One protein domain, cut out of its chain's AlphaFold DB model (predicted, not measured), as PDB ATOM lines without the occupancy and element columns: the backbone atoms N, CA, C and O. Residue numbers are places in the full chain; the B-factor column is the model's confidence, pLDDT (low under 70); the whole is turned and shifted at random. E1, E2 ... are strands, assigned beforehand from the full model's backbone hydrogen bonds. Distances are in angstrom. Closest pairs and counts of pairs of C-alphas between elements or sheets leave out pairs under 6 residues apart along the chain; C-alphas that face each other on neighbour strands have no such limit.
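This is residues 29 to 125 and 134 to 161 of the 165 residues of an uncharacterized protein of Abscondita terminalis (UniProt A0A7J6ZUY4). The printed part winds in stacked turns, a flattened solenoid with little regular structure; strands E1 to E6 lie side by side, and E3, E4 and E6 fold round one rim. Of 125 printed residues, 47, under half, are in six parallel strands, E1 to E6 in chain and sheet order: all strand, no named helix. It is compact, radius of gyration of the C-alphas 14.2 A, spanning 41 by 41 by 16 A.

Find E1, residues 48 to 51, from C-alpha 48 at (-51.453, 4.029, 61.789); then E2, 68 to 71, E3, 85 to 96, 21.0 A, E4, 105 to 116, 20.6 A, E5, 134 to 136, and E6, 145 to 156, 21.5 A, ending with C-alpha 156 at (-47.083, 2.017, 88.803).

E4 bends by 136 degrees at residue 113; past it, N 116 and O 135 of E5 are 3.0 A apart, within hydrogen-bond range.

C-alphas 125 and 134 are 25.2 A apart across the cut. Links E1 to E2 and E2 to E3 are long; 31 residues have pLDDT under 70.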
ATOM      1  N   ARG A  29     -54.242   1.724  58.376       69.81
ATOM      2  CA  ARG A  29     -54.522   0.298  58.151       69.81
ATOM      3  C   ARG A  29     -55.169  -0.284  59.401       69.81
ATOM      4  O   ARG A  29     -54.505  -0.379  60.429       69.81
ATOM      5  N   ARG A  30     -56.426  -0.706  59.290       72.06
ATOM      6  CA  ARG A  30     -57.281  -1.189  60.386       72.06
ATOM      7  C   ARG A  30     -57.713  -2.630  60.065       72.06
ATOM      8  O   ARG A  30     -57.957  -2.947  58.903       72.06
ATOM      9  N   VAL A  31     -57.731  -3.518  61.059       77.44
ATOM     10  CA  VAL A  31     -58.261  -4.892  60.956       77.44
ATOM     11  C   VAL A  31     -58.998  -5.174  62.258       77.44
ATOM     12  O   VAL A  31     -58.336  -5.329  63.283       77.44
ATOM     13  N   GLY A  32     -60.330  -5.215  62.203       74.19
ATOM     14  CA  GLY A  32     -61.200  -5.371  63.368       74.19
ATOM     15  C   GLY A  32     -62.659  -5.632  63.010       74.19
ATOM     16  O   GLY A  32     -62.985  -5.768  61.832       74.19
ATOM     17  N   LEU A  33     -63.506  -5.759  64.035       78.31
ATOM     18  CA  LEU A  33     -64.923  -6.127  63.904       78.31
ATOM     19  C   LEU A  33     -65.843  -4.953  64.256       78.31
ATOM     20  O   LEU A  33     -66.790  -4.674  63.520       78.31
ATOM     21  N   LEU A  34     -65.526  -4.257  65.349       80.44
ATOM     22  CA  LEU A  34     -66.081  -2.954  65.695       80.44
ATOM     23  C   LEU A  34     -64.952  -1.933  65.657       80.44
ATOM     24  O   LEU A  34     -63.888  -2.142  66.242       80.44
ATOM     25  N   THR A  35     -65.164  -0.819  64.979       78.38
ATOM     26  CA  THR A  35     -64.307   0.357  65.127       78.38
ATOM     27  C   THR A  35     -65.129   1.601  64.836       78.38
ATOM     28  O   THR A  35     -66.193   1.510  64.231       78.38
ATOM     29  N   VAL A  36     -64.655   2.742  65.300       75.94
ATOM     30  CA  VAL A  36     -65.314   4.045  65.219       75.94
ATOM     31  C   VAL A  36     -64.273   5.007  64.566       75.94
ATOM     32  O   VAL A  36     -63.132   4.596  64.313       75.94
ATOM     33  N   GLU A  37     -64.656   6.222  64.175       66.56
ATOM     34  CA  GLU A  37     -63.788   7.422  64.028       66.56
ATOM     35  C   GLU A  37     -62.981   7.742  62.723       66.56
ATOM     36  O   GLU A  37     -62.387   6.849  62.098       66.56
ATOM     37  N   LEU A  38     -62.943   9.055  62.351       56.03
ATOM     38  CA  LEU A  38     -62.135   9.745  61.293       56.03
ATOM     39  C   LEU A  38     -61.971  11.305  61.507       56.03
ATOM     40  O   LEU A  38     -62.939  12.006  61.260       56.03
ATOM     41  N   ASP A  39     -60.767  11.838  61.835       56.75
ATOM     42  CA  ASP A  39     -60.373  13.279  62.003       56.75
ATOM     43  C   ASP A  39     -59.176  13.671  61.076       56.75
ATOM     44  O   ASP A  39     -58.648  12.813  60.353       56.75
ATOM     45  N   TYR A  40     -58.741  14.956  61.039       57.38
ATOM     46  CA  TYR A  40     -57.859  15.496  59.970       57.38
ATOM     47  C   TYR A  40     -57.062  16.811  60.289       57.38
ATOM     48  O   TYR A  40     -55.829  16.803  60.362       57.38
ATOM     49  N   LEU A  41     -57.796  17.937  60.354       51.28
ATOM     50  CA  LEU A  41     -57.480  19.390  60.452       51.28
ATOM     51  C   LEU A  41     -56.112  19.948  59.841       51.28
ATOM     52  O   LEU A  41     -55.662  19.338  58.873       51.28
ATOM     53  N   PRO A  42     -55.464  21.122  60.180       58.56
ATOM     54  CA  PRO A  42     -54.642  21.876  59.189       58.56
ATOM     55  C   PRO A  42     -53.098  21.742  59.020       58.56
ATOM     56  O   PRO A  42     -52.556  22.589  58.303       58.56
ATOM     57  N   SER A  43     -52.326  20.819  59.607       52.19
ATOM     58  CA  SER A  43     -50.981  20.464  59.053       52.19
ATOM     59  C   SER A  43     -50.421  19.195  59.684       52.19
ATOM     60  O   SER A  43     -50.195  19.151  60.878       52.19
ATOM     61  N   SER A  44     -50.119  18.144  58.934       56.47
ATOM     62  CA  SER A  44     -49.691  16.894  59.572       56.47
ATOM     63  C   SER A  44     -48.909  15.994  58.638       56.47
ATOM     64  O   SER A  44     -48.809  16.262  57.441       56.47
ATOM     65  N   TRP A  45     -48.405  14.893  59.192       56.19
ATOM     66  CA  TRP A  45     -48.193  13.649  58.467       56.19
ATOM     67  C   TRP A  45     -48.337  12.472  59.447       56.19
ATOM     68  O   TRP A  45     -48.022  12.599  60.617       56.19
ATOM     69  N   ILE A  46     -48.903  11.328  59.073       59.56
ATOM     70  CA  ILE A  46     -49.322  10.301  60.050       59.56
ATOM     71  C   ILE A  46     -49.032   8.895  59.524       59.56
ATOM     72  O   ILE A  46     -49.085   8.642  58.320       59.56
ATOM     73  N   THR A  47     -48.829   7.951  60.446       60.44
ATOM     74  CA  THR A  47     -49.032   6.522  60.180       60.44
ATOM     75  C   THR A  47     -49.868   5.883  61.282       60.44
ATOM     76  O   THR A  47     -49.642   6.159  62.450       60.44
ATOM     77  N   TYR A  48     -50.754   4.962  60.914       63.03
ATOM     78  CA  TYR A  48     -51.453   4.029  61.789       63.03
ATOM     79  C   TYR A  48     -51.417   2.625  61.180       63.03
ATOM     80  O   TYR A  48     -51.738   2.408  60.008       63.03
ATOM     81  N   ARG A  49     -51.115   1.628  62.010       73.38
ATOM     82  CA  ARG A  49     -51.397   0.216  61.728       73.38
ATOM     83  C   ARG A  49     -52.005  -0.423  62.965       73.38
ATOM     84  O   ARG A  49     -51.279  -0.636  63.932       73.38
ATOM     85  N   ARG A  50     -53.287  -0.771  62.895       74.31
ATOM     86  CA  ARG A  50     -54.100  -1.351  63.968       74.31
ATOM     87  C   ARG A  50     -54.557  -2.759  63.591       74.31
ATOM     88  O   ARG A  50     -54.932  -3.014  62.446       74.31
ATOM     89  N   VAL A  51     -54.498  -3.673  64.554       79.81
ATOM     90  CA  VAL A  51     -55.084  -5.019  64.480       79.81
ATOM     91  C   VAL A  51     -55.705  -5.295  65.845       79.81
ATOM     92  O   VAL A  51     -54.955  -5.420  66.816       79.81
ATOM     93  N   GLY A  52     -57.034  -5.358  65.913       79.06
ATOM     94  CA  GLY A  52     -57.781  -5.469  67.165       79.06
ATOM     95  C   GLY A  52     -59.270  -5.691  66.959       79.06
ATOM     96  O   GLY A  52     -59.780  -5.425  65.882       79.06
ATOM     97  N   LEU A  53     -59.970  -6.234  67.956       83.56
ATOM     98  CA  LEU A  53     -61.381  -6.612  67.803       83.56
ATOM     99  C   LEU A  53     -62.300  -5.392  67.910       83.56
ATOM    100  O   LEU A  53     -63.205  -5.241  67.086       83.56
ATOM    101  N   LEU A  54     -62.026  -4.544  68.904       83.38
ATOM    102  CA  LEU A  54     -62.679  -3.263  69.144       83.38
ATOM    103  C   LEU A  54     -61.604  -2.173  69.217       83.38
ATOM    104  O   LEU A  54     -60.553  -2.353  69.836       83.38
ATOM    105  N   THR A  55     -61.840  -1.045  68.566       82.38
ATOM    106  CA  THR A  55     -60.983   0.141  68.660       82.38
ATOM    107  C   THR A  55     -61.854   1.383  68.731       82.38
ATOM    108  O   THR A  55     -62.897   1.435  68.078       82.38
ATOM    109  N   VAL A  56     -61.400   2.340  69.531       83.81
ATOM    110  CA  VAL A  56     -61.839   3.730  69.547       83.81
ATOM    111  C   VAL A  56     -60.555   4.572  69.469       83.81
ATOM    112  O   VAL A  56     -59.641   4.321  70.258       83.81
ATOM    113  N   GLU A  57     -60.413   5.450  68.480       72.88
ATOM    114  CA  GLU A  57     -59.427   6.544  68.494       72.88
ATOM    115  C   GLU A  57     -59.802   7.684  67.559       72.88
ATOM    116  O   GLU A  57     -60.062   7.386  66.385       72.88
ATOM    117  N   LEU A  58     -59.686   8.952  68.001       59.81
ATOM    118  CA  LEU A  58     -59.774  10.075  67.068       59.81
ATOM    119  C   LEU A  58     -59.248  11.453  67.434       59.81
ATOM    120  O   LEU A  58     -59.551  11.953  68.509       59.81
ATOM    121  N   ASP A  59     -58.573  12.094  66.460       60.59
ATOM    122  CA  ASP A  59     -57.821  13.315  66.723       60.59
ATOM    123  C   ASP A  59     -57.647  14.376  65.641       60.59
ATOM    124  O   ASP A  59     -57.111  14.123  64.555       60.59
ATOM    125  N   TYR A  60     -57.952  15.605  66.085       59.97
ATOM    126  CA  TYR A  60     -57.853  16.908  65.415       59.97
ATOM    127  C   TYR A  60     -56.407  17.352  64.688       59.97
ATOM    128  O   TYR A  60     -56.960  17.203  63.538       59.97
ATOM    129  N   LEU A  61     -54.246  17.972  65.360       60.12
ATOM    130  CA  LEU A  61     -52.794  18.274  65.035       60.12
ATOM    131  C   LEU A  61     -52.305  19.169  63.856       60.12
ATOM    132  O   LEU A  61     -52.012  18.624  62.795       60.12
ATOM    133  N   PRO A  62     -52.035  20.483  64.064       58.38
ATOM    134  CA  PRO A  62     -51.341  21.353  63.096       58.38
ATOM    135  C   PRO A  62     -50.103  22.079  63.682       58.38
ATOM    136  O   PRO A  62     -50.246  23.135  64.290       58.38
ATOM    137  N   SER A  63     -48.851  21.610  63.583       55.50
ATOM    138  CA  SER A  63     -48.210  20.927  62.446       55.50
ATOM    139  C   SER A  63     -47.483  19.610  62.823       55.50
ATOM    140  O   SER A  63     -46.444  19.669  63.474       55.50
ATOM    141  N   SER A  64     -47.973  18.423  62.440       56.75
ATOM    142  CA  SER A  64     -47.404  17.117  62.869       56.75
ATOM    143  C   SER A  64     -46.403  16.467  61.914       56.75
ATOM    144  O   SER A  64     -46.402  16.731  60.713       56.75
ATOM    145  N   TRP A  65     -45.719  15.444  62.441       55.12
ATOM    146  CA  TRP A  65     -45.676  14.120  61.818       55.12
ATOM    147  C   TRP A  65     -45.850  12.999  62.900       55.12
ATOM    148  O   TRP A  65     -45.563  13.193  64.073       55.12
ATOM    149  N   ILE A  66     -46.381  11.815  62.580       59.41
ATOM    150  CA  ILE A  66     -46.780  10.726  63.504       59.41
ATOM    151  C   ILE A  66     -46.438   9.343  62.910       59.41
ATOM    152  O   ILE A  66     -46.437   9.164  61.689       59.41
ATOM    153  N   THR A  67     -46.219   8.314  63.745       60.56
ATOM    154  CA  THR A  67     -46.208   6.890  63.336       60.56
ATOM    155  C   THR A  67     -46.645   5.926  64.451       60.56
ATOM    156  O   THR A  67     -45.838   5.514  65.278       60.56
ATOM    157  N   TYR A  68     -47.904   5.487  64.435       76.75
ATOM    158  CA  TYR A  68     -48.470   4.443  65.295       76.75
ATOM    159  C   TYR A  68     -48.429   3.043  64.659       76.75
ATOM    160  O   TYR A  68     -48.868   2.814  63.527       76.75
ATOM    161  N   ARG A  69     -48.035   2.039  65.450       80.44
ATOM    162  CA  ARG A  69     -48.338   0.620  65.204       80.44
ATOM    163  C   ARG A  69     -48.862  -0.035  66.479       80.44
ATOM    164  O   ARG A  69     -48.088  -0.263  67.405       80.44
ATOM    165  N   ARG A  70     -50.137  -0.426  66.462       80.69
ATOM    166  CA  ARG A  70     -50.886  -1.046  67.561       80.69
ATOM    167  C   ARG A  70     -51.325  -2.466  67.176       80.69
ATOM    168  O   ARG A  70     -51.716  -2.726  66.037       80.69
ATOM    169  N   VAL A  71     -51.230  -3.401  68.116       83.38
ATOM    170  CA  VAL A  71     -51.804  -4.755  68.018       83.38
ATOM    171  C   VAL A  71     -52.359  -5.107  69.394       83.38
ATOM    172  O   VAL A  71     -51.573  -5.203  70.334       83.38
ATOM    173  N   GLY A  72     -53.670  -5.295  69.517       82.69
ATOM    174  CA  GLY A  72     -54.319  -5.654  70.781       82.69
ATOM    175  C   GLY A  72     -55.831  -5.764  70.658       82.69
ATOM    176  O   GLY A  72     -56.384  -5.387  69.637       82.69
ATOM    177  N   LEU A  73     -56.506  -6.357  71.645       85.62
ATOM    178  CA  LEU A  73     -57.911  -6.765  71.506       85.62
ATOM    179  C   LEU A  73     -58.872  -5.575  71.629       85.62
ATOM    180  O   LEU A  73     -59.809  -5.476  70.835       85.62
ATOM    181  N   LEU A  74     -58.596  -4.686  72.585       86.31
ATOM    182  CA  LEU A  74     -59.299  -3.429  72.854       86.31
ATOM    183  C   LEU A  74     -58.286  -2.275  72.905       86.31
ATOM    184  O   LEU A  74     -57.170  -2.436  73.409       86.31
ATOM    185  N   THR A  75     -58.655  -1.105  72.388       84.50
ATOM    186  CA  THR A  75     -57.845   0.126  72.430       84.50
ATOM    187  C   THR A  75     -58.763   1.346  72.473       84.50
ATOM    188  O   THR A  75     -59.735   1.375  71.719       84.50
ATOM    189  N   VAL A  76     -58.435   2.305  73.343       86.38
ATOM    190  CA  VAL A  76     -59.022   3.654  73.459       86.38
ATOM    191  C   VAL A  76     -57.865   4.668  73.556       86.38
ATOM    192  O   VAL A  76     -56.852   4.342  74.179       86.38
ATOM    193  N   GLU A  77     -57.986   5.825  72.902       82.75
ATOM    194  CA  GLU A  77     -56.921   6.816  72.599       82.75
ATOM    195  C   GLU A  77     -57.589   8.089  72.024       82.75
ATOM    196  O   GLU A  77     -58.589   7.916  71.328       82.75
ATOM    197  N   LEU A  78     -57.132   9.323  72.313       75.44
ATOM    198  CA  LEU A  78     -57.800  10.563  71.840       75.44
ATOM    199  C   LEU A  78     -56.944  11.858  72.020       75.44
ATOM    200  O   LEU A  78     -57.321  12.726  72.813       75.44
ATOM    201  N   ASP A  79     -55.799  11.996  71.325       63.94
ATOM    202  CA  ASP A  79     -54.860  13.146  71.437       63.94
ATOM    203  C   ASP A  79     -54.340  13.869  70.140       63.94
ATOM    204  O   ASP A  79     -53.639  13.296  69.296       63.94
ATOM    205  N   TYR A  80     -54.555  15.200  70.019       62.09
ATOM    206  CA  TYR A  80     -54.295  16.016  68.796       62.09
ATOM    207  C   TYR A  80     -53.334  17.238  68.990       62.09
ATOM    208  O   TYR A  80     -53.774  18.374  69.184       62.09
ATOM    209  N   LEU A  81     -52.001  17.052  68.907       58.50
ATOM    210  CA  LEU A  81     -50.974  17.951  69.521       58.50
ATOM    211  C   LEU A  81     -49.854  18.624  68.664       58.50
ATOM    212  O   LEU A  81     -48.914  17.947  68.222       58.50
ATOM    213  N   PRO A  82     -49.875  19.963  68.475       60.28
ATOM    214  CA  PRO A  82     -48.939  20.679  67.597       60.28
ATOM    215  C   PRO A  82     -47.689  21.283  68.259       60.28
ATOM    216  O   PRO A  82     -47.732  21.712  69.405       60.28
ATOM    217  N   SER A  83     -46.545  21.427  67.579       57.31
ATOM    218  CA  SER A  83     -46.155  20.920  66.247       57.31
ATOM    219  C   SER A  83     -45.015  19.910  66.427       57.31
ATOM    220  O   SER A  83     -43.996  20.258  67.019       57.31
ATOM    221  N   SER A  84     -45.200  18.660  66.009       63.31
ATOM    222  CA  SER A  84     -44.535  17.490  66.613       63.31
ATOM    223  C   SER A  84     -43.871  16.549  65.599       63.31
ATOM    224  O   SER A  84     -44.163  16.622  64.409       63.31
ATOM    225  N   TRP A  85     -43.030  15.605  66.058       58.31
ATOM    226  CA  TRP A  85     -42.887  14.312  65.360       58.31
ATOM    227  C   TRP A  85     -42.874  13.123  66.331       58.31
ATOM    228  O   TRP A  85     -41.992  12.975  67.170       58.31
ATOM    229  N   ILE A  86     -43.870  12.251  66.216       65.50
ATOM    230  CA  ILE A  86     -44.156  11.133  67.120       65.50
ATOM    231  C   ILE A  86     -43.897   9.751  66.481       65.50
ATOM    232  O   ILE A  86     -44.123   9.548  65.286       65.50
ATOM    233  N   THR A  87     -43.491   8.748  67.274       76.81
ATOM    234  CA  THR A  87     -43.524   7.318  66.890       76.81
ATOM    235  C   THR A  87     -43.905   6.402  68.060       76.81
ATOM    236  O   THR A  87     -43.149   6.263  69.018       76.81
ATOM    237  N   TYR A  88     -45.017   5.674  67.937       81.69
ATOM    238  CA  TYR A  88     -45.480   4.658  68.889       81.69
ATOM    239  C   TYR A  88     -45.461   3.254  68.275       81.69
ATOM    240  O   TYR A  88     -46.043   2.993  67.218       81.69
ATOM    241  N   ARG A  89     -44.904   2.282  69.000       84.88
ATOM    242  CA  ARG A  89     -45.138   0.854  68.750       84.88
ATOM    243  C   ARG A  89     -45.645   0.164  70.011       84.88
ATOM    244  O   ARG A  89     -44.861  -0.100  70.922       84.88
ATOM    245  N   ARG A  90     -46.918  -0.225  69.993       83.88
ATOM    246  CA  ARG A  90     -47.659  -0.845  71.097       83.88
ATOM    247  C   ARG A  90     -48.110  -2.263  70.715       83.88
ATOM    248  O   ARG A  90     -48.551  -2.505  69.590       83.88
ATOM    249  N   VAL A  91     -47.960  -3.220  71.629       86.44
ATOM    250  CA  VAL A  91     -48.499  -4.589  71.507       86.44
ATOM    251  C   VAL A  91     -49.067  -4.996  72.863       86.44
ATOM    252  O   VAL A  91     -48.313  -5.014  73.834       86.44
ATOM    253  N   GLY A  92     -50.352  -5.338  72.933       85.12
ATOM    254  CA  GLY A  92     -51.000  -5.689  74.195       85.12
ATOM    255  C   GLY A  92     -52.363  -6.351  74.064       85.12
ATOM    256  O   GLY A  92     -52.688  -6.862  72.997       85.12
ATOM    257  N   LEU A  93     -53.146  -6.382  75.148       86.62
ATOM    258  CA  LEU A  93     -54.514  -6.916  75.138       86.62
ATOM    259  C   LEU A  93     -55.536  -5.796  75.367       86.62
ATOM    260  O   LEU A  93     -56.409  -5.624  74.518       86.62
ATOM    261  N   LEU A  94     -55.376  -5.019  76.444       88.50
ATOM    262  CA  LEU A  94     -56.114  -3.776  76.698       88.50
ATOM    263  C   LEU A  94     -55.155  -2.575  76.665       88.50
ATOM    264  O   LEU A  94     -54.009  -2.670  77.108       88.50
ATOM    265  N   THR A  95     -55.623  -1.433  76.169       87.31
ATOM    266  CA  THR A  95     -54.915  -0.146  76.228       87.31
ATOM    267  C   THR A  95     -55.913   0.992  76.393       87.31
ATOM    268  O   THR A  95     -56.907   1.033  75.669       87.31
ATOM    269  N   VAL A  96     -55.586   1.906  77.305       88.88
ATOM    270  CA  VAL A  96     -56.128   3.266  77.402       88.88
ATOM    271  C   VAL A  96     -54.933   4.225  77.433       88.88
ATOM    272  O   VAL A  96     -53.907   3.892  78.032       88.88
ATOM    273  N   GLU A  97     -55.040   5.357  76.751       87.00
ATOM    274  CA  GLU A  97     -53.965   6.327  76.499       87.00
ATOM    275  C   GLU A  97     -54.617   7.713  76.351       87.00
ATOM    276  O   GLU A  97     -55.735   7.785  75.831       87.00
ATOM    277  N   LEU A  98     -53.980   8.755  76.894       88.75
ATOM    278  CA  LEU A  98     -54.428  10.150  76.845       88.75
ATOM    279  C   LEU A  98     -53.205  11.051  77.092       88.75
ATOM    280  O   LEU A  98     -52.582  10.998  78.149       88.75
ATOM    281  N   ASP A  99     -52.864  11.888  76.132       84.25
ATOM    282  CA  ASP A  99     -51.557  12.494  75.923       84.25
ATOM    283  C   ASP A  99     -51.696  14.002  75.605       84.25
ATOM    284  O   ASP A  99     -52.532  14.441  74.820       84.25
ATOM    285  N   TYR A 100     -50.821  14.850  76.152       83.94
ATOM    286  CA  TYR A 100     -50.748  16.279  75.838       83.94
ATOM    287  C   TYR A 100     -49.298  16.752  75.651       83.94
ATOM    288  O   TYR A 100     -48.595  17.099  76.597       83.94
ATOM    289  N   LEU A 101     -48.838  16.758  74.397       77.81
ATOM    290  CA  LEU A 101     -47.429  16.770  73.979       77.81
ATOM    291  C   LEU A 101     -47.058  17.961  73.042       77.81
ATOM    292  O   LEU A 101     -46.520  17.738  71.951       77.81
ATOM    293  N   PRO A 102     -47.369  19.236  73.366       77.38
ATOM    294  CA  PRO A 102     -47.145  20.350  72.440       77.38
ATOM    295  C   PRO A 102     -45.648  20.624  72.217       77.38
ATOM    296  O   PRO A 102     -44.858  20.633  73.160       77.38
ATOM    297  N   SER A 103     -45.267  20.901  70.967       76.00
ATOM    298  CA  SER A 103     -43.873  21.146  70.536       76.00
ATOM    299  C   SER A 103     -42.867  20.027  70.876       76.00
ATOM    300  O   SER A 103     -41.694  20.308  71.123       76.00
ATOM    301  N   SER A 104     -43.308  18.763  70.882       76.50
ATOM    302  CA  SER A 104     -42.501  17.613  71.326       76.50
ATOM    303  C   SER A 104     -42.192  16.591  70.219       76.50
ATOM    304  O   SER A 104     -42.951  16.414  69.261       76.50
ATOM    305  N   TRP A 105     -41.079  15.864  70.370       80.94
ATOM    306  CA  TRP A 105     -40.750  14.669  69.574       80.94
ATOM    307  C   TRP A 105     -40.499  13.500  70.524       80.94
ATOM    308  O   TRP A 105     -39.589  13.529  71.354       80.94
ATOM    309  N   ILE A 106     -41.333  12.461  70.422       78.56
ATOM    310  CA  ILE A 106     -41.312  11.332  71.355       78.56
ATOM    311  C   ILE A 106     -41.339   9.987  70.614       78.56
ATOM    312  O   ILE A 106     -41.987   9.833  69.576       78.56
ATOM    313  N   THR A 107     -40.607   9.001  71.142       84.56
ATOM    314  CA  THR A 107     -40.592   7.615  70.647       84.56
ATOM    315  C   THR A 107     -40.958   6.619  71.751       84.56
ATOM    316  O   THR A 107     -40.150   6.359  72.642       84.56
ATOM    317  N   TYR A 108     -42.129   5.984  71.652       83.06
ATOM    318  CA  TYR A 108     -42.569   4.913  72.555       83.06
ATOM    319  C   TYR A 108     -42.455   3.532  71.905       83.06
ATOM    320  O   TYR A 108     -42.944   3.277  70.801       83.06
ATOM    321  N   ARG A 109     -41.900   2.567  72.644       86.94
ATOM    322  CA  ARG A 109     -42.017   1.136  72.332       86.94
ATOM    323  C   ARG A 109     -42.479   0.355  73.558       86.94
ATOM    324  O   ARG A 109     -41.678   0.090  74.455       86.94
ATOM    325  N   ARG A 110     -43.729  -0.104  73.534       84.50
ATOM    326  CA  ARG A 110     -44.399  -0.794  74.642       84.50
ATOM    327  C   ARG A 110     -44.868  -2.198  74.250       84.50
ATOM    328  O   ARG A 110     -45.350  -2.420  73.137       84.50
ATOM    329  N   VAL A 111     -44.707  -3.153  75.163       87.94
ATOM    330  CA  VAL A 111     -45.275  -4.507  75.073       87.94
ATOM    331  C   VAL A 111     -45.845  -4.881  76.439       87.94
ATOM    332  O   VAL A 111     -45.074  -4.955  77.395       87.94
ATOM    333  N   GLY A 112     -47.148  -5.135  76.543       85.69
ATOM    334  CA  GLY A 112     -47.747  -5.579  77.804       85.69
ATOM    335  C   GLY A 112     -49.237  -5.881  77.752       85.69
ATOM    336  O   GLY A 112     -49.906  -5.502  76.804       85.69
ATOM    337  N   LEU A 113     -49.759  -6.626  78.730       86.50
ATOM    338  CA  LEU A 113     -51.125  -7.166  78.665       86.50
ATOM    339  C   LEU A 113     -52.171  -6.086  78.976       86.50
ATOM    340  O   LEU A 113     -53.112  -5.909  78.201       86.50
ATOM    341  N   LEU A 114     -51.970  -5.362  80.078       89.50
ATOM    342  CA  LEU A 114     -52.789  -4.241  80.530       89.50
ATOM    343  C   LEU A 114     -51.940  -2.975  80.580       89.50
ATOM    344  O   LEU A 114     -50.815  -2.993  81.089       89.50
ATOM    345  N   THR A 115     -52.467  -1.868  80.067       87.94
ATOM    346  CA  THR A 115     -51.771  -0.582  80.118       87.94
ATOM    347  C   THR A 115     -52.742   0.591  80.184       87.94
ATOM    348  O   THR A 115     -53.706   0.629  79.417       87.94
ATOM    349  N   VAL A 116     -52.435   1.533  81.077       89.38
ATOM    350  CA  VAL A 116     -53.014   2.877  81.164       89.38
ATOM    351  C   VAL A 116     -51.862   3.889  81.199       89.38
ATOM    352  O   VAL A 116     -50.901   3.680  81.943       89.38
ATOM    353  N   GLU A 117     -51.958   4.948  80.402       87.31
ATOM    354  CA  GLU A 117     -51.054   6.112  80.372       87.31
ATOM    355  C   GLU A 117     -51.867   7.408  80.491       87.31
ATOM    356  O   GLU A 117     -53.052   7.421  80.146       87.31
ATOM    357  N   LEU A 118     -51.226   8.461  81.007       89.06
ATOM    358  CA  LEU A 118     -51.734   9.829  81.042       89.06
ATOM    359  C   LEU A 118     -50.539  10.796  81.053       89.06
ATOM    360  O   LEU A 118     -49.933  11.019  82.102       89.06
ATOM    361  N   ASP A 119     -50.200  11.362  79.899       85.75
ATOM    362  CA  ASP A 119     -48.912  12.035  79.689       85.75
ATOM    363  C   ASP A 119     -49.107  13.537  79.385       85.75
ATOM    364  O   ASP A 119     -49.861  13.906  78.495       85.75
ATOM    365  N   TYR A 120     -48.405  14.442  80.076       85.00
ATOM    366  CA  TYR A 120     -48.383  15.890  79.804       85.00
ATOM    367  C   TYR A 120     -46.934  16.366  79.614       85.00
ATOM    368  O   TYR A 120     -46.187  16.583  80.571       85.00
ATOM    369  N   LEU A 121     -46.516  16.509  78.354       81.62
ATOM    370  CA  LEU A 121     -45.110  16.589  77.940       81.62
ATOM    371  C   LEU A 121     -44.851  17.777  76.986       81.62
ATOM    372  O   LEU A 121     -44.591  17.560  75.799       81.62
ATOM    373  N   PRO A 122     -44.919  19.043  77.449       79.44
ATOM    374  CA  PRO A 122     -44.656  20.208  76.605       79.44
ATOM    375  C   PRO A 122     -43.153  20.436  76.373       79.44
ATOM    376  O   PRO A 122     -42.357  20.386  77.312       79.44
ATOM    377  N   SER A 123     -42.775  20.763  75.133       77.81
ATOM    378  CA  SER A 123     -41.402  21.113  74.713       77.81
ATOM    379  C   SER A 123     -40.343  20.041  75.028       77.81
ATOM    380  O   SER A 123     -39.212  20.365  75.395       77.81
ATOM    381  N   SER A 124     -40.704  18.762  74.908       78.00
ATOM    382  CA  SER A 124     -39.913  17.628  75.403       78.00
ATOM    383  C   SER A 124     -39.416  16.680  74.298       78.00
ATOM    384  O   SER A 124     -40.040  16.494  73.251       78.00
ATOM    385  N   TRP A 125     -38.267  16.049  74.558       81.12
ATOM    386  CA  TRP A 125     -37.576  15.111  73.668       81.12
ATOM    387  C   TRP A 125     -37.361  13.788  74.414       81.12
ATOM    388  O   TRP A 125     -36.477  13.691  75.267       81.12
ATOM    389  N   LEU A 134     -48.731  -5.578  83.709       88.62
ATOM    390  CA  LEU A 134     -49.590  -4.457  84.084       88.62
ATOM    391  C   LEU A 134     -48.741  -3.190  84.211       88.62
ATOM    392  O   LEU A 134     -47.697  -3.196  84.868       88.62
ATOM    393  N   THR A 135     -49.183  -2.100  83.591       87.44
ATOM    394  CA  THR A 135     -48.565  -0.778  83.744       87.44
ATOM    395  C   THR A 135     -49.622   0.313  83.898       87.44
ATOM    396  O   THR A 135     -50.598   0.323  83.149       87.44
ATOM    397  N   VAL A 136     -49.395   1.218  84.850       88.44
ATOM    398  CA  VAL A 136     -50.128   2.478  85.039       88.44
ATOM    399  C   VAL A 136     -49.098   3.597  85.186       88.44
ATOM    400  O   VAL A 136     -48.159   3.439  85.968       88.44
ATOM    401  N   GLU A 137     -49.254   4.689  84.444       86.19
ATOM    402  CA  GLU A 137     -48.341   5.842  84.471       86.19
ATOM    403  C   GLU A 137     -49.100   7.168  84.465       86.19
ATOM    404  O   GLU A 137     -50.254   7.223  84.033       86.19
ATOM    405  N   LEU A 138     -48.435   8.207  84.971       87.81
ATOM    406  CA  LEU A 138     -48.888   9.591  84.980       87.81
ATOM    407  C   LEU A 138     -47.648  10.496  84.961       87.81
ATOM    408  O   LEU A 138     -46.996  10.669  85.993       87.81
ATOM    409  N   ASP A 139     -47.331  11.064  83.798       84.88
ATOM    410  CA  ASP A 139     -46.082  11.797  83.569       84.88
ATOM    411  C   ASP A 139     -46.362  13.290  83.302       84.88
ATOM    412  O   ASP A 139     -47.125  13.644  82.407       84.88
ATOM    413  N   TYR A 140     -45.721  14.189  84.054       84.44
ATOM    414  CA  TYR A 140     -45.754  15.645  83.852       84.44
ATOM    415  C   TYR A 140     -44.321  16.167  83.691       84.44
ATOM    416  O   TYR A 140     -43.601  16.370  84.677       84.44
ATOM    417  N   LEU A 141     -43.884  16.356  82.442       80.88
ATOM    418  CA  LEU A 141     -42.474  16.594  82.096       80.88
ATOM    419  C   LEU A 141     -42.322  17.789  81.126       80.88
ATOM    420  O   LEU A 141     -42.226  17.605  79.906       80.88
ATOM    421  N   PRO A 142     -42.301  19.030  81.647       76.62
ATOM    422  CA  PRO A 142     -42.042  20.231  80.864       76.62
ATOM    423  C   PRO A 142     -40.554  20.394  80.521       76.62
ATOM    424  O   PRO A 142     -39.691  20.266  81.388       76.62
ATOM    425  N   SER A 143     -40.264  20.753  79.267       73.75
ATOM    426  CA  SER A 143     -38.925  21.138  78.783       73.75
ATOM    427  C   SER A 143     -37.827  20.104  79.082       73.75
ATOM    428  O   SER A 143     -36.740  20.451  79.548       73.75
ATOM    429  N   SER A 144     -38.109  18.819  78.844       73.88
ATOM    430  CA  SER A 144     -37.281  17.699  79.310       73.88
ATOM    431  C   SER A 144     -36.640  16.887  78.175       73.88
ATOM    432  O   SER A 144     -37.257  16.647  77.138       73.88
ATOM    433  N   TRP A 145     -35.399  16.424  78.374       80.81
ATOM    434  CA  TRP A 145     -34.704  15.478  77.487       80.81
ATOM    435  C   TRP A 145     -34.430  14.179  78.255       80.81
ATOM    436  O   TRP A 145     -33.553  14.157  79.120       80.81
ATOM    437  N   ILE A 146     -35.174  13.099  77.982       76.56
ATOM    438  CA  ILE A 146     -35.134  11.873  78.807       76.56
ATOM    439  C   ILE A 146     -35.093  10.595  77.949       76.56
ATOM    440  O   ILE A 146     -35.579  10.534  76.819       76.56
ATOM    441  N   THR A 147     -34.498   9.524  78.478       82.50
ATOM    442  CA  THR A 147     -34.603   8.173  77.907       82.50
ATOM    443  C   THR A 147     -34.880   7.154  79.004       82.50
ATOM    444  O   THR A 147     -34.043   6.924  79.875       82.50
ATOM    445  N   TYR A 148     -36.034   6.495  78.921       81.31
ATOM    446  CA  TYR A 148     -36.486   5.496  79.882       81.31
ATOM    447  C   TYR A 148     -36.469   4.084  79.293       81.31
ATOM    448  O   TYR A 148     -36.940   3.826  78.181       81.31
ATOM    449  N   ARG A 149     -35.981   3.122  80.083       85.06
ATOM    450  CA  ARG A 149     -36.064   1.691  79.771       85.06
ATOM    451  C   ARG A 149     -36.481   0.907  81.010       85.06
ATOM    452  O   ARG A 149     -35.656   0.665  81.883       85.06
ATOM    453  N   ARG A 150     -37.737   0.458  81.048       83.12
ATOM    454  CA  ARG A 150     -38.337  -0.220  82.209       83.12
ATOM    455  C   ARG A 150     -38.818  -1.632  81.840       83.12
ATOM    456  O   ARG A 150     -39.312  -1.863  80.733       83.12
ATOM    457  N   VAL A 151     -38.620  -2.599  82.737       85.75
ATOM    458  CA  VAL A 151     -39.078  -3.993  82.589       85.75
ATOM    459  C   VAL A 151     -39.552  -4.500  83.949       85.75
ATOM    460  O   VAL A 151     -38.764  -4.510  84.888       85.75
ATOM    461  N   GLY A 152     -40.807  -4.939  84.057       85.69
ATOM    462  CA  GLY A 152     -41.394  -5.387  85.324       85.69
ATOM    463  C   GLY A 152     -42.733  -6.096  85.127       85.69
ATOM    464  O   GLY A 152     -43.379  -5.921  84.101       85.69
ATOM    465  N   LEU A 153     -43.159  -6.930  86.079       82.94
ATOM    466  CA  LEU A 153     -44.456  -7.618  85.977       82.94
ATOM    467  C   LEU A 153     -45.612  -6.645  86.244       82.94
ATOM    468  O   LEU A 153     -46.541  -6.556  85.444       82.94
ATOM    469  N   LEU A 154     -45.512  -5.893  87.338       87.69
ATOM    470  CA  LEU A 154     -46.397  -4.792  87.700       87.69
ATOM    471  C   LEU A 154     -45.550  -3.524  87.824       87.69
ATOM    472  O   LEU A 154     -44.426  -3.570  88.327       87.69
ATOM    473  N   THR A 155     -46.063  -2.403  87.330       86.50
ATOM    474  CA  THR A 155     -45.374  -1.108  87.357       86.50
ATOM    475  C   THR A 155     -46.411   0.002  87.503       86.50
ATOM    476  O   THR A 155     -47.383   0.029  86.750       86.50
ATOM    477  N   VAL A 156     -46.225   0.863  88.500       86.62
ATOM    478  CA  VAL A 156     -47.083   2.017  88.803       86.62
ATOM    479  C   VAL A 156     -46.146   3.180  89.087       86.62
ATOM    480  O   VAL A 156     -45.338   3.080  90.010       86.62
ATOM    481  N   GLU A 157     -46.192   4.217  88.257       84.81
ATOM    482  CA  GLU A 157     -45.202   5.300  88.251       84.81
ATOM    483  C   GLU A 157     -45.888   6.670  88.128       84.81
ATOM    484  O   GLU A 157     -47.015   6.768  87.641       84.81
ATOM    485  N   LEU A 158     -45.227   7.701  88.657       86.31
ATOM    486  CA  LEU A 158     -45.716   9.075  88.757       86.31
ATOM    487  C   LEU A 158     -44.503  10.008  88.680       86.31
ATOM    488  O   LEU A 158     -43.850  10.251  89.699       86.31
ATOM    489  N   ASP A 159     -44.184  10.493  87.484       83.31
ATOM    490  CA  ASP A 159     -43.008  11.330  87.250       83.31
ATOM    491  C   ASP A 159     -43.428  12.802  87.079       83.31
ATOM    492  O   ASP A 159     -44.075  13.176  86.105       83.31
ATOM    493  N   TYR A 160     -43.042  13.660  88.029       82.06
ATOM    494  CA  TYR A 160     -43.271  15.111  87.982       82.06
ATOM    495  C   TYR A 160     -41.933  15.851  88.032       82.06
ATOM    496  O   TYR A 160     -41.200  15.739  89.019       82.06
ATOM    497  N   LEU A 161     -41.633  16.649  87.003       76.69
ATOM    498  CA  LEU A 161     -40.448  17.510  86.971       76.69
ATOM    499  C   LEU A 161     -40.846  18.995  86.882       76.69
ATOM    500  O   LEU A 161     -41.611  19.371  85.995       76.69
TER     501      LEU A 161